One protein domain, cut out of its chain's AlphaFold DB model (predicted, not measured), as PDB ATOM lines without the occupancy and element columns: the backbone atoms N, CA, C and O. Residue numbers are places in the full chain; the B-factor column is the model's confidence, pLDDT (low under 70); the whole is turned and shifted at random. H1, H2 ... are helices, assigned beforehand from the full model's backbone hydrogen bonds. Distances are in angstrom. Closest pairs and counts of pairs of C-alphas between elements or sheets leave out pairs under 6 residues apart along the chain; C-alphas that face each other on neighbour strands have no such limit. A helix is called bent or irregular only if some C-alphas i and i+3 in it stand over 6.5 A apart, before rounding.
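AT A GLANCE: This is residues 28 to 114 of the 116 residues of an uncharacterized protein of Verrucomicrobiaceae bacterium N1E253 (UniProt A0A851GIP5). Helix H3 runs through the core of a rounded helical body, with H1, H2 and H6 along different sides of it at shallow tilts and H5 crossing it more steeply. H2 and H3 form a helical hairpin, and short H4 packs on H2 through residues 49 to 54 of H2. The printed part has 87 residues with six named helices, in the order H1 to H6, and no named strand; the class is all helix. It is compact, with a radius of gyration of the C-alphas of 11.8 A and spans of 30 by 29 by 20 A.

IN THESE COORDINATES: Find C-alpha 28 at (-31.799, -21.716, -18.716); from there H1 runs through residues 28 to 39, 17.2 A long. H2 follows at residues 42 to 58, 24.9 A from first to last C-alpha, with a kink of 32 degrees near residue 51. Look next at C-alpha 62, at (-24.704, -33.612, -10.381), where H3 begins; it runs to residue 79 over 25.5 A. H4 is residues 86 to 90, 6.2 A long. H5, residues 92 to 101, spans 15.7 A and is irregular: C-alphas 98 and 101 are 7.2 A apart. H6, residues 103 to 113, spans 15.5 A and ends with C-alpha 113 at (-44.236, -36.133, 2.540).

HOW THE PARTS SIT: Begin at the hub, H3, which touches H1, H2, H5 and H6. H1 runs the same way at a shallow tilt of 19 degrees; the closest C-alphas, of Ile 33 and Phe 71, are 6.0 A apart. In the hairpin, H2 touches H3 at a shallow tilt of 20 degrees, opposite ways; the closest C-alphas, of Pro 42 and Ser 79, are 4.1 A apart. H6 touches residues 69 to 73 of H3 alone, the same way at a shallow tilt of 28 degrees; the closest C-alphas, of Gly 69 and Ile 105, are 6.2 A apart. H5 touches residues 65 to 69 of H3 alone, opposite ways at a steep tilt of 55 degrees; the closest C-alphas, of Gly 69 and Leu 99, are 7.2 A apart. On H2, H4 touches residues 49 to 54 alone; the closest C-alphas, of Asp 50 and Val 87, are 5.1 A apart. H1 is apart from H4, H5 and H6. Every O i to N i+4 pair is within hydrogen-bond range in H3, H4 and H6; the counts are 7 of 8 in H1, 11 of 13 in H2 and 5 of 6 in H5.

THE WHOLE: The two C-alphas farthest apart, of Phe 28 and Arg 114, are 31.1 A from each other. The printed part has no cut. The link from H3 to H4, six residues, is short; the other four are tight. The mean pLDDT of the printed part is 96.0, and no printed residue is under 70.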
ATOM      1  N   PHE A  28     -31.166 -20.833 -17.736       97.06
ATOM      2  CA  PHE A  28     -31.799 -21.716 -18.716       97.06
ATOM      3  C   PHE A  28     -32.765 -22.725 -18.073       97.06
ATOM      4  O   PHE A  28     -33.962 -22.722 -18.366       97.06
ATOM      5  N   PHE A  29     -32.280 -23.548 -17.136       97.06
ATOM      6  CA  PHE A  29     -33.124 -24.549 -16.478       97.06
ATOM      7  C   PHE A  29     -34.159 -23.933 -15.533       97.06
ATOM      8  O   PHE A  29     -35.282 -24.425 -15.468       97.06
ATOM      9  N   SER A  30     -33.825 -22.856 -14.819       96.56
ATOM     10  CA  SER A  30     -34.777 -22.184 -13.925       96.56
ATOM     11  C   SER A  30     -35.964 -21.609 -14.697       96.56
ATOM     12  O   SER A  30     -37.109 -21.842 -14.315       96.56
ATOM     13  N   SER A  31     -35.695 -20.937 -15.817       96.69
ATOM     14  CA  SER A  31     -36.717 -20.376 -16.705       96.69
ATOM     15  C   SER A  31     -37.558 -21.474 -17.351       96.69
ATOM     16  O   SER A  31     -38.771 -21.335 -17.483       96.69
ATOM     17  N   LEU A  32     -36.929 -22.595 -17.718       96.25
ATOM     18  CA  LEU A  32     -37.624 -23.748 -18.280       96.25
ATOM     19  C   LEU A  32     -38.574 -24.400 -17.267       96.25
ATOM     20  O   LEU A  32     -39.709 -24.721 -17.614       96.25
ATOM     21  N   ILE A  33     -38.131 -24.572 -16.019       97.44
ATOM     22  CA  ILE A  33     -38.953 -25.111 -14.929       97.44
ATOM     23  C   ILE A  33     -40.126 -24.172 -14.637       97.44
ATOM     24  O   ILE A  33     -41.264 -24.630 -14.550       97.44
ATOM     25  N   GLU A  34     -39.881 -22.866 -14.513       96.62
ATOM     26  CA  GLU A  34     -40.935 -21.874 -14.274       96.62
ATOM     27  C   GLU A  34     -41.952 -21.852 -15.420       96.62
ATOM     28  O   GLU A  34     -43.151 -21.973 -15.178       96.62
ATOM     29  N   GLY A  35     -41.481 -21.789 -16.669       95.94
ATOM     30  CA  GLY A  35     -42.339 -21.823 -17.851       95.94
ATOM     31  C   GLY A  35     -43.195 -23.085 -17.892       95.94
ATOM     32  O   GLY A  35     -44.416 -22.990 -17.982       95.94
ATOM     33  N   THR A  36     -42.576 -24.255 -17.708       95.56
ATOM     34  CA  THR A  36     -43.295 -25.538 -17.712       95.56
ATOM     35  C   THR A  36     -44.331 -25.595 -16.590       95.56
ATOM     36  O   THR A  36     -45.487 -25.912 -16.834       95.56
ATOM     37  N   THR A  37     -43.958 -25.242 -15.357       96.00
ATOM     38  CA  THR A  37     -44.885 -25.298 -14.211       96.00
ATOM     39  C   THR A  37     -46.017 -24.281 -14.298       96.00
ATOM     40  O   THR A  37     -47.111 -24.568 -13.822       96.00
ATOM     41  N   SER A  38     -45.801 -23.128 -14.936       95.00
ATOM     42  CA  SER A  38     -46.841 -22.105 -15.111       95.00
ATOM     43  C   SER A  38     -48.007 -22.548 -16.004       95.00
ATOM     44  O   SER A  38     -49.094 -21.975 -15.923       95.00
ATOM     45  N   GLU A  39     -47.793 -23.574 -16.832       93.88
ATOM     46  CA  GLU A  39     -48.785 -24.112 -17.764       93.88
ATOM     47  C   GLU A  39     -49.551 -25.321 -17.200       93.88
ATOM     48  O   GLU A  39     -50.572 -25.708 -17.767       93.88
ATOM     49  N   LEU A  40     -49.099 -25.902 -16.080       95.50
ATOM     50  CA  LEU A  40     -49.695 -27.105 -15.495       95.50
ATOM     51  C   LEU A  40     -50.789 -26.775 -14.477       95.50
ATOM     52  O   LEU A  40     -50.645 -25.910 -13.611       95.50
ATOM     53  N   SER A  41     -51.870 -27.549 -14.513       96.25
ATOM     54  CA  SER A  41     -52.802 -27.645 -13.390       96.25
ATOM     55  C   SER A  41     -52.210 -28.474 -12.236       96.25
ATOM     56  O   SER A  41     -51.306 -29.285 -12.456       96.25
ATOM     57  N   PRO A  42     -52.750 -28.367 -11.005       96.88
ATOM     58  CA  PRO A  42     -52.306 -29.196  -9.880       96.88
ATOM     59  C   PRO A  42     -52.365 -30.706 -10.158       96.88
ATOM     60  O   PRO A  42     -51.469 -31.450  -9.767       96.88
ATOM     61  N   HIS A  43     -53.388 -31.168 -10.885       95.06
ATOM     62  CA  HIS A  43     -53.510 -32.578 -11.267       95.06
ATOM     63  C   HIS A  43     -52.406 -33.000 -12.243       95.06
ATOM     64  O   HIS A  43     -51.784 -34.040 -12.067       95.06
ATOM     65  N   GLU A  44     -52.131 -32.187 -13.264       95.94
ATOM     66  CA  GLU A  44     -51.062 -32.475 -14.229       95.94
ATOM     67  C   GLU A  44     -49.676 -32.424 -13.579       95.94
ATOM     68  O   GLU A  44     -48.802 -33.212 -13.942       95.94
ATOM     69  N   ALA A  45     -49.491 -31.537 -12.599       97.31
ATOM     70  CA  ALA A  45     -48.281 -31.473 -11.794       97.31
ATOM     71  C   ALA A  45     -48.098 -32.737 -10.948       97.31
ATOM     72  O   ALA A  45     -46.994 -33.271 -10.903       97.31
ATOM     73  N   PHE A  46     -49.171 -33.241 -10.327       96.50
ATOM     74  CA  PHE A  46     -49.142 -34.503  -9.588       96.50
ATOM     75  C   PHE A  46     -48.750 -35.684 -10.486       96.50
ATOM     76  O   PHE A  46     -47.834 -36.434 -10.150       96.50
ATOM     77  N   ASP A  47     -49.390 -35.805 -11.653       94.50
ATOM     78  CA  ASP A  47     -49.111 -36.875 -12.621       94.50
ATOM     79  C   ASP A  47     -47.659 -36.837 -13.127       94.50
ATOM     80  O   ASP A  47     -47.037 -37.879 -13.343       94.50
ATOM     81  N   ALA A  48     -47.095 -35.636 -13.281       96.62
ATOM     82  CA  ALA A  48     -45.727 -35.427 -13.747       96.62
ATOM     83  C   ALA A  48     -44.649 -35.849 -12.734       96.62
ATOM     84  O   ALA A  48     -43.506 -36.093 -13.130       96.62
ATOM     85  N   ILE A  49     -44.972 -35.944 -11.437       97.38
ATOM     86  CA  ILE A  49     -43.979 -36.278 -10.403       97.38
ATOM     87  C   ILE A  49     -43.367 -37.656 -10.662       97.38
ATOM     88  O   ILE A  49     -42.148 -37.800 -10.598       97.38
ATOM     89  N   ASP A  50     -44.182 -38.662 -10.976       95.81
ATOM     90  CA  ASP A  50     -43.684 -40.027 -11.183       95.81
ATOM     91  C   ASP A  50     -42.781 -40.129 -12.425       95.81
ATOM     92  O   ASP A  50     -41.778 -40.851 -12.408       95.81
ATOM     93  N   GLU A  51     -43.082 -39.361 -13.476       95.50
ATOM     94  CA  GLU A  51     -42.231 -39.252 -14.664       95.50
ATOM     95  C   GLU A  51     -40.884 -38.598 -14.324       95.50
ATOM     96  O   GLU A  51     -39.820 -39.127 -14.663       95.50
ATOM     97  N   LEU A  52     -40.911 -37.488 -13.581       97.56
ATOM     98  CA  LEU A  52     -39.701 -36.785 -13.173       97.56
ATOM     99  C   LEU A  52     -38.843 -37.603 -12.200       97.56
ATOM    100  O   LEU A  52     -37.617 -37.548 -12.270       97.56
ATOM    101  N   VAL A  53     -39.448 -38.390 -11.309       97.44
ATOM    102  CA  VAL A  53     -38.716 -39.286 -10.401       97.44
ATOM    103  C   VAL A  53     -37.951 -40.350 -11.182       97.44
ATOM    104  O   VAL A  53     -36.779 -40.599 -10.893       97.44
ATOM    105  N   ALA A  54     -38.577 -40.955 -12.195       95.44
ATOM    106  CA  ALA A  54     -37.891 -41.910 -13.060       95.44
ATOM    107  C   ALA A  54     -36.704 -41.256 -13.787       95.44
ATOM    108  O   ALA A  54     -35.620 -41.843 -13.864       95.44
ATOM    109  N   LEU A  55     -36.885 -40.020 -14.260       95.38
ATOM    110  CA  LEU A  55     -35.831 -39.234 -14.895       95.38
ATOM    111  C   LEU A  55     -34.685 -38.922 -13.925       95.38
ATOM    112  O   LEU A  55     -33.533 -39.185 -14.272       95.38
ATOM    113  N   LEU A  56     -34.990 -38.438 -12.718       97.31
ATOM    114  CA  LEU A  56     -34.030 -38.127 -11.654       97.31
ATOM    115  C   LEU A  56     -33.150 -39.338 -11.328       97.31
ATOM    116  O   LEU A  56     -31.931 -39.216 -11.279       97.31
ATOM    117  N   ILE A  57     -33.755 -40.518 -11.169       97.00
ATOM    118  CA  ILE A  57     -33.030 -41.754 -10.831       97.00
ATOM    119  C   ILE A  57     -32.097 -42.211 -11.960       97.00
ATOM    120  O   ILE A  57     -31.103 -42.894 -11.714       97.00
ATOM    121  N   SER A  58     -32.390 -41.828 -13.204       95.62
ATOM    122  CA  SER A  58     -31.526 -42.136 -14.344       95.62
ATOM    123  C   SER A  58     -30.320 -41.194 -14.481       95.62
ATOM    124  O   SER A  58     -29.369 -41.538 -15.192       95.62
ATOM    125  N   GLN A  59     -30.326 -40.038 -13.805       95.94
ATOM    126  CA  GLN A  59     -29.263 -39.043 -13.930       95.94
ATOM    127  C   GLN A  59     -27.985 -39.465 -13.200       95.94
ATOM    128  O   GLN A  59     -28.009 -40.094 -12.144       95.94
ATOM    129  N   ARG A  60     -26.842 -39.094 -13.784       94.50
ATOM    130  CA  ARG A  60     -25.507 -39.296 -13.193       94.50
ATOM    131  C   ARG A  60     -24.722 -38.005 -13.013       94.50
ATOM    132  O   ARG A  60     -23.745 -37.996 -12.275       94.50
ATOM    133  N   ASP A  61     -25.118 -36.957 -13.724       96.25
ATOM    134  CA  ASP A  61     -24.494 -35.648 -13.633       96.25
ATOM    135  C   ASP A  61     -25.102 -34.871 -12.461       96.25
ATOM    136  O   ASP A  61     -26.325 -34.775 -12.350       96.25
ATOM    137  N   SER A  62     -24.258 -34.322 -11.586       95.50
ATOM    138  CA  SER A  62     -24.704 -33.612 -10.381       95.50
ATOM    139  C   SER A  62     -25.530 -32.364 -10.697       95.50
ATOM    140  O   SER A  62     -26.453 -32.039  -9.955       95.50
ATOM    141  N   THR A  63     -25.235 -31.679 -11.805       95.12
ATOM    142  CA  THR A  63     -25.984 -30.497 -12.254       95.12
ATOM    143  C   THR A  63     -27.390 -30.900 -12.673       95.12
ATOM    144  O   THR A  63     -28.371 -30.284 -12.261       95.12
ATOM    145  N   LEU A  64     -27.505 -31.982 -13.446       96.25
ATOM    146  CA  LEU A  64     -28.804 -32.483 -13.889       96.25
ATOM    147  C   LEU A  64     -29.621 -33.058 -12.729       96.25
ATOM    148  O   LEU A  64     -30.826 -32.819 -12.663       96.25
ATOM    149  N   ILE A  65     -28.975 -33.762 -11.793       97.88
ATOM    150  CA  ILE A  65     -29.600 -34.226 -10.545       97.88
ATOM    151  C   ILE A  65     -30.175 -33.036  -9.772       97.88
ATOM    152  O   ILE A  65     -31.346 -33.070  -9.394       97.88
ATOM    153  N   TYR A  66     -29.385 -31.973  -9.594       97.12
ATOM    154  CA  TYR A  66     -29.820 -30.760  -8.907       97.12
ATOM    155  C   TYR A  66     -31.062 -30.150  -9.568       97.12
ATOM    156  O   TYR A  66     -32.079 -29.959  -8.902       97.12
ATOM    157  N   TYR A  67     -31.044 -29.914 -10.884       97.62
ATOM    158  CA  TYR A  67     -32.197 -29.316 -11.570       97.62
ATOM    159  C   TYR A  67     -33.420 -30.239 -11.629       97.62
ATOM    160  O   TYR A  67     -34.544 -29.751 -11.511       97.62
ATOM    161  N   CYS A  68     -33.236 -31.560 -11.731       98.00
ATOM    162  CA  CYS A  68     -34.336 -32.517 -11.564       98.00
ATOM    163  C   CYS A  68     -34.945 -32.412 -10.157       98.00
ATOM    164  O   CYS A  68     -36.165 -32.416 -10.013       98.00
ATOM    165  N   GLY A  69     -34.111 -32.278  -9.122       98.12
ATOM    166  CA  GLY A  69     -34.553 -32.067  -7.745       98.12
ATOM    167  C   GLY A  69     -35.326 -30.758  -7.561       98.12
ATOM    168  O   GLY A  69     -36.397 -30.757  -6.954       98.12
ATOM    169  N   VAL A  70     -34.839 -29.654  -8.135       98.06
ATOM    170  CA  VAL A  70     -35.540 -28.358  -8.111       98.06
ATOM    171  C   VAL A  70     -36.908 -28.481  -8.774       98.06
ATOM    172  O   VAL A  70     -37.912 -28.046  -8.209       98.06
ATOM    173  N   PHE A  71     -36.971 -29.115  -9.947       98.19
ATOM    174  CA  PHE A  71     -38.230 -29.305 -10.652       98.19
ATOM    175  C   PHE A  71     -39.195 -30.199  -9.856       98.19
ATOM    176  O   PHE A  71     -40.384 -29.897  -9.761       98.19
ATOM    177  N   LEU A  72     -38.682 -31.235  -9.187       98.25
ATOM    178  CA  LEU A  72     -39.482 -32.124  -8.350       98.25
ATOM    179  C   LEU A  72     -40.171 -31.355  -7.227       98.25
ATOM    180  O   LEU A  72     -41.375 -31.509  -7.030       98.25
ATOM    181  N   ILE A  73     -39.450 -30.469  -6.539       98.12
ATOM    182  CA  ILE A  73     -40.041 -29.621  -5.497       98.12
ATOM    183  C   ILE A  73     -41.100 -28.676  -6.070       98.12
ATOM    184  O   ILE A  73     -42.148 -28.489  -5.444       98.12
ATOM    185  N   SER A  74     -40.870 -28.103  -7.253       98.00
ATOM    186  CA  SER A  74     -41.859 -27.244  -7.909       98.00
ATOM    187  C   SER A  74     -43.147 -28.000  -8.248       98.00
ATOM    188  O   SER A  74     -44.231 -27.499  -7.951       98.00
ATOM    189  N   LEU A  75     -43.051 -29.222  -8.785       97.81
ATOM    190  CA  LEU A  75     -44.217 -30.068  -9.070       97.81
ATOM    191  C   LEU A  75     -44.957 -30.477  -7.792       97.81
ATOM    192  O   LEU A  75     -46.180 -30.370  -7.736       97.81
ATOM    193  N   ILE A  76     -44.228 -30.883  -6.749       97.12
ATOM    194  CA  ILE A  76     -44.809 -31.258  -5.451       97.12
ATOM    195  C   ILE A  76     -45.625 -30.099  -4.875       97.12
ATOM    196  O   ILE A  76     -46.782 -30.282  -4.502       97.12
ATOM    197  N   ARG A  77     -45.055 -28.890  -4.852       96.75
ATOM    198  CA  ARG A  77     -45.751 -27.697  -4.353       96.75
ATOM    199  C   ARG A  77     -46.969 -27.345  -5.198       96.75
ATOM    200  O   ARG A  77     -48.005 -27.002  -4.639       96.75
ATOM    201  N   LEU A  78     -46.845 -27.430  -6.521       97.75
ATOM    202  CA  LEU A  78     -47.933 -27.118  -7.446       97.75
ATOM    203  C   LEU A  78     -49.082 -28.130  -7.364       97.75
ATOM    204  O   LEU A  78     -50.235 -27.751  -7.544       97.75
ATOM    205  N   SER A  79     -48.782 -29.396  -7.062       96.81
ATOM    206  CA  SER A  79     -49.790 -30.454  -6.944       96.81
ATOM    207  C   SER A  79     -50.812 -30.220  -5.824       96.81
ATOM    208  O   SER A  79     -51.895 -30.801  -5.862       96.81
ATOM    209  N   ASP A  80     -50.472 -29.370  -4.844       94.94
ATOM    210  CA  ASP A  80     -51.317 -28.985  -3.704       94.94
ATOM    211  C   ASP A  80     -51.937 -30.187  -2.964       94.94
ATOM    212  O   ASP A  80     -53.077 -30.169  -2.499       94.94
ATOM    213  N   THR A  81     -51.177 -31.281  -2.866       93.88
ATOM    214  CA  THR A  81     -51.603 -32.498  -2.174       93.88
ATOM    215  C   THR A  81     -50.478 -33.108  -1.349       93.88
ATOM    216  O   THR A  81     -49.297 -33.044  -1.692       93.88
ATOM    217  N   SER A  82     -50.855 -33.738  -0.237       92.00
ATOM    218  CA  SER A  82     -49.962 -34.572   0.574       92.00
ATOM    219  C   SER A  82     -49.948 -36.034   0.122       92.00
ATOM    220  O   SER A  82     -49.286 -36.862   0.746       92.00
ATOM    221  N   GLU A  83     -50.726 -36.389  -0.903       95.06
ATOM    222  CA  GLU A  83     -50.667 -37.716  -1.504       95.06
ATOM    223  C   GLU A  83     -49.290 -37.941  -2.130       95.06
ATOM    224  O   GLU A  83     -48.747 -37.060  -2.790       95.06
ATOM    225  N   VAL A  84     -48.709 -39.116  -1.895       95.50
ATOM    226  CA  VAL A  84     -47.379 -39.460  -2.407       95.50
ATOM    227  C   VAL A  84     -47.558 -40.262  -3.697       95.50
ATOM    228  O   VAL A  84     -48.143 -41.351  -3.616       95.50
ATOM    229  N   PRO A  85     -47.025 -39.786  -4.836       95.25
ATOM    230  CA  PRO A  85     -47.031 -40.511  -6.104       95.25
ATOM    231  C   PRO A  85     -46.428 -41.919  -5.998       95.25
ATOM    232  O   PRO A  85     -45.587 -42.205  -5.137       95.25
ATOM    233  N   VAL A  86     -46.897 -42.844  -6.837       95.25
ATOM    234  CA  VAL A  86     -46.645 -44.286  -6.676       95.25
ATOM    235  C   VAL A  86     -45.178 -44.623  -6.941       95.25
ATOM    236  O   VAL A  86     -44.561 -45.384  -6.181       95.25
ATOM    237  N   VAL A  87     -44.593 -44.048  -7.993       95.69
ATOM    238  CA  VAL A  87     -43.176 -44.243  -8.325       95.69
ATOM    239  C   VAL A  87     -42.299 -43.560  -7.281       95.69
ATOM    240  O   VAL A  87     -41.355 -44.190  -6.800       95.69
ATOM    241  N   LEU A  88     -42.654 -42.346  -6.836       96.81
ATOM    242  CA  LEU A  88     -41.946 -41.674  -5.737       96.81
ATOM    243  C   LEU A  88     -41.927 -42.527  -4.463       96.81
ATOM    244  O   LEU A  88     -40.870 -42.725  -3.867       96.81
ATOM    245  N   ARG A  89     -43.076 -43.079  -4.061       96.69
ATOM    246  CA  ARG A  89     -43.188 -43.935  -2.871       96.69
ATOM    247  C   ARG A  89     -42.308 -45.177  -2.981       96.69
ATOM    248  O   ARG A  89     -41.594 -45.514  -2.043       96.69
ATOM    249  N   SER A  90     -42.372 -45.872  -4.114       96.62
ATOM    250  CA  SER A  90     -41.609 -47.112  -4.325       96.62
ATOM    251  C   SER A  90     -40.106 -46.883  -4.499       96.62
ATOM    252  O   SER A  90     -39.322 -47.790  -4.223       96.62
ATOM    253  N   SER A  91     -39.703 -45.676  -4.898       96.81
ATOM    254  CA  SER A  91     -38.304 -45.298  -5.129       96.81
ATOM    255  C   SER A  91     -37.743 -44.356  -4.062       96.81
ATOM    256  O   SER A  91     -36.678 -43.775  -4.267       96.81
ATOM    257  N   TRP A  92     -38.440 -44.196  -2.932       96.31
ATOM    258  CA  TRP A  92     -38.140 -43.180  -1.922       96.31
ATOM    259  C   TRP A  92     -36.678 -43.195  -1.470       96.31
ATOM    260  O   TRP A  92     -36.001 -42.173  -1.539       96.31
ATOM    261  N   ASP A  93     -36.167 -44.359  -1.061       96.25
ATOM    262  CA  ASP A  93     -34.792 -44.482  -0.562       96.25
ATOM    263  C   ASP A  93     -33.751 -44.154  -1.651       96.25
ATOM    264  O   ASP A  93     -32.719 -43.550  -1.357       96.25
ATOM    265  N   SER A  94     -34.037 -44.479  -2.917       97.12
ATOM    266  CA  SER A  94     -33.178 -44.125  -4.056       97.12
ATOM    267  C   SER A  94     -33.156 -42.617  -4.297       97.12
ATOM    268  O   SER A  94     -32.086 -42.045  -4.477       97.12
ATOM    269  N   VAL A  95     -34.325 -41.967  -4.267       97.50
ATOM    270  CA  VAL A  95     -34.440 -40.507  -4.418       97.50
ATOM    271  C   VAL A  95     -33.705 -39.794  -3.285       97.50
ATOM    272  O   VAL A  95     -32.923 -38.887  -3.548       97.50
ATOM    273  N   VAL A  96     -33.893 -40.241  -2.039       96.44
ATOM    274  CA  VAL A  96     -33.176 -39.701  -0.873       96.44
ATOM    275  C   VAL A  96     -31.665 -39.833  -1.047       96.44
ATOM    276  O   VAL A  96     -30.949 -38.867  -0.820       96.44
ATOM    277  N   SER A  97     -31.182 -41.000  -1.484       96.69
ATOM    278  CA  SER A  97     -29.749 -41.225  -1.683       96.69
ATOM    279  C   SER A  97     -29.154 -40.375  -2.807       96.69
ATOM    280  O   SER A  97     -27.995 -39.991  -2.707       96.69
ATOM    281  N   ILE A  98     -29.900 -40.119  -3.883       97.12
ATOM    282  CA  ILE A  98     -29.433 -39.302  -5.014       97.12
ATOM    283  C   ILE A  98     -29.389 -37.817  -4.642       97.12
ATOM    284  O   ILE A  98     -28.512 -37.094  -5.101       97.12
ATOM    285  N   LEU A  99     -30.323 -37.363  -3.805       97.00
ATOM    286  CA  LEU A  99     -30.420 -35.970  -3.368       97.00
ATOM    287  C   LEU A  99     -29.567 -35.651  -2.128       97.00
ATOM    288  O   LEU A  99     -29.668 -34.542  -1.609       97.00
ATOM    289  N   ASP A 100     -28.728 -36.575  -1.650       94.62
ATOM    290  CA  ASP A 100     -27.894 -36.371  -0.451       94.62
ATOM    291  C   ASP A 100     -26.912 -35.192  -0.622       94.62
ATOM    292  O   ASP A 100     -26.682 -34.419   0.307       94.62
ATOM    293  N   ASP A 101     -26.435 -34.970  -1.854       93.94
ATOM    294  CA  ASP A 101     -25.584 -33.829  -2.225       93.94
ATOM    295  C   ASP A 101     -26.365 -32.503  -2.393       93.94
ATOM    296  O   ASP A 101     -25.780 -31.459  -2.680       93.94
ATOM    297  N   SER A 102     -27.693 -32.513  -2.232       96.44
ATOM    298  CA  SER A 102     -28.585 -31.345  -2.329       96.44
ATOM    299  C   SER A 102     -29.504 -31.261  -1.097       96.44
ATOM    300  O   SER A 102     -30.715 -31.502  -1.191       96.44
ATOM    301  N   PRO A 103     -28.945 -30.943   0.087       95.00
ATOM    302  CA  PRO A 103     -29.637 -31.084   1.369       95.00
ATOM    303  C   PRO A 103     -30.878 -30.194   1.502       95.00
ATOM    304  O   PRO A 103     -31.832 -30.568   2.180       95.00
ATOM    305  N   ASP A 104     -30.897 -29.037   0.847       96.38
ATOM    306  CA  ASP A 104     -32.036 -28.119   0.809       96.38
ATOM    307  C   ASP A 104     -33.226 -28.701   0.030       96.38
ATOM    308  O   ASP A 104     -34.376 -28.557   0.450       96.38
ATOM    309  N   ILE A 105     -32.968 -29.406  -1.073       97.25
ATOM    310  CA  ILE A 105     -33.994 -30.112  -1.850       97.25
ATOM    311  C   ILE A 105     -34.503 -31.308  -1.046       97.25
ATOM    312  O   ILE A 105     -35.713 -31.493  -0.886       97.25
ATOM    313  N   LEU A 106     -33.579 -32.099  -0.494       96.56
ATOM    314  CA  LEU A 106     -33.910 -33.275   0.301       96.56
ATOM    315  C   LEU A 106     -34.766 -32.918   1.521       96.56
ATOM    316  O   LEU A 106     -35.767 -33.588   1.790       96.56
ATOM    317  N   GLN A 107     -34.416 -31.843   2.230       95.75
ATOM    318  CA  GLN A 107     -35.188 -31.354   3.367       95.75
ATOM    319  C   GLN A 107     -36.629 -31.029   2.960       95.75
ATOM    320  O   GLN A 107     -37.562 -31.489   3.613       95.75
ATOM    321  N   GLN A 108     -36.828 -30.293   1.865       96.12
ATOM    322  CA  GLN A 108     -38.166 -29.916   1.398       96.12
ATOM    323  C   GLN A 108     -39.016 -31.138   1.025       96.12
ATOM    324  O   GLN A 108     -40.189 -31.208   1.397       96.12
ATOM    325  N   LEU A 109     -38.422 -32.128   0.350       95.69
ATOM    326  CA  LEU A 109     -39.090 -33.390   0.020       95.69
ATOM    327  C   LEU A 109     -39.550 -34.128   1.289       95.69
ATOM    328  O   LEU A 109     -40.688 -34.602   1.378       95.69
ATOM    329  N   GLN A 110     -38.667 -34.218   2.286       94.38
ATOM    330  CA  GLN A 110     -38.943 -34.904   3.547       94.38
ATOM    331  C   GLN A 110     -39.950 -34.153   4.423       94.38
ATOM    332  O   GLN A 110     -40.759 -34.789   5.097       94.38
ATOM    333  N   GLU A 111     -39.936 -32.822   4.415       93.50
ATOM    334  CA  GLU A 111     -40.903 -31.997   5.141       93.50
ATOM    335  C   GLU A 111     -42.315 -32.141   4.571       93.50
ATOM    336  O   GLU A 111     -43.272 -32.238   5.347       93.50
ATOM    337  N   TRP A 112     -42.439 -32.205   3.240       94.94
ATOM    338  CA  TRP A 112     -43.730 -32.316   2.562       94.94
ATOM    339  C   TRP A 112     -44.387 -33.685   2.777       94.94
ATOM    340  O   TRP A 112     -45.529 -33.757   3.230       94.94
ATOM    341  N   TYR A 113     -43.664 -34.778   2.510       92.69
ATOM    342  CA  TYR A 113     -44.236 -36.133   2.540       92.69
ATOM    343  C   TYR A 113     -43.947 -36.942   3.805       92.69
ATOM    344  O   TYR A 113     -44.530 -38.009   3.962       92.69
ATOM    345  N   ARG A 114     -43.083 -36.452   4.708       77.94
ATOM    346  CA  ARG A 114     -42.724 -37.074   5.999       77.94
ATOM    347  C   ARG A 114     -42.596 -38.599   5.925       77.94
ATOM    348  O   ARG A 114     -43.505 -39.284   6.366       77.94
TER     349      ARG A 114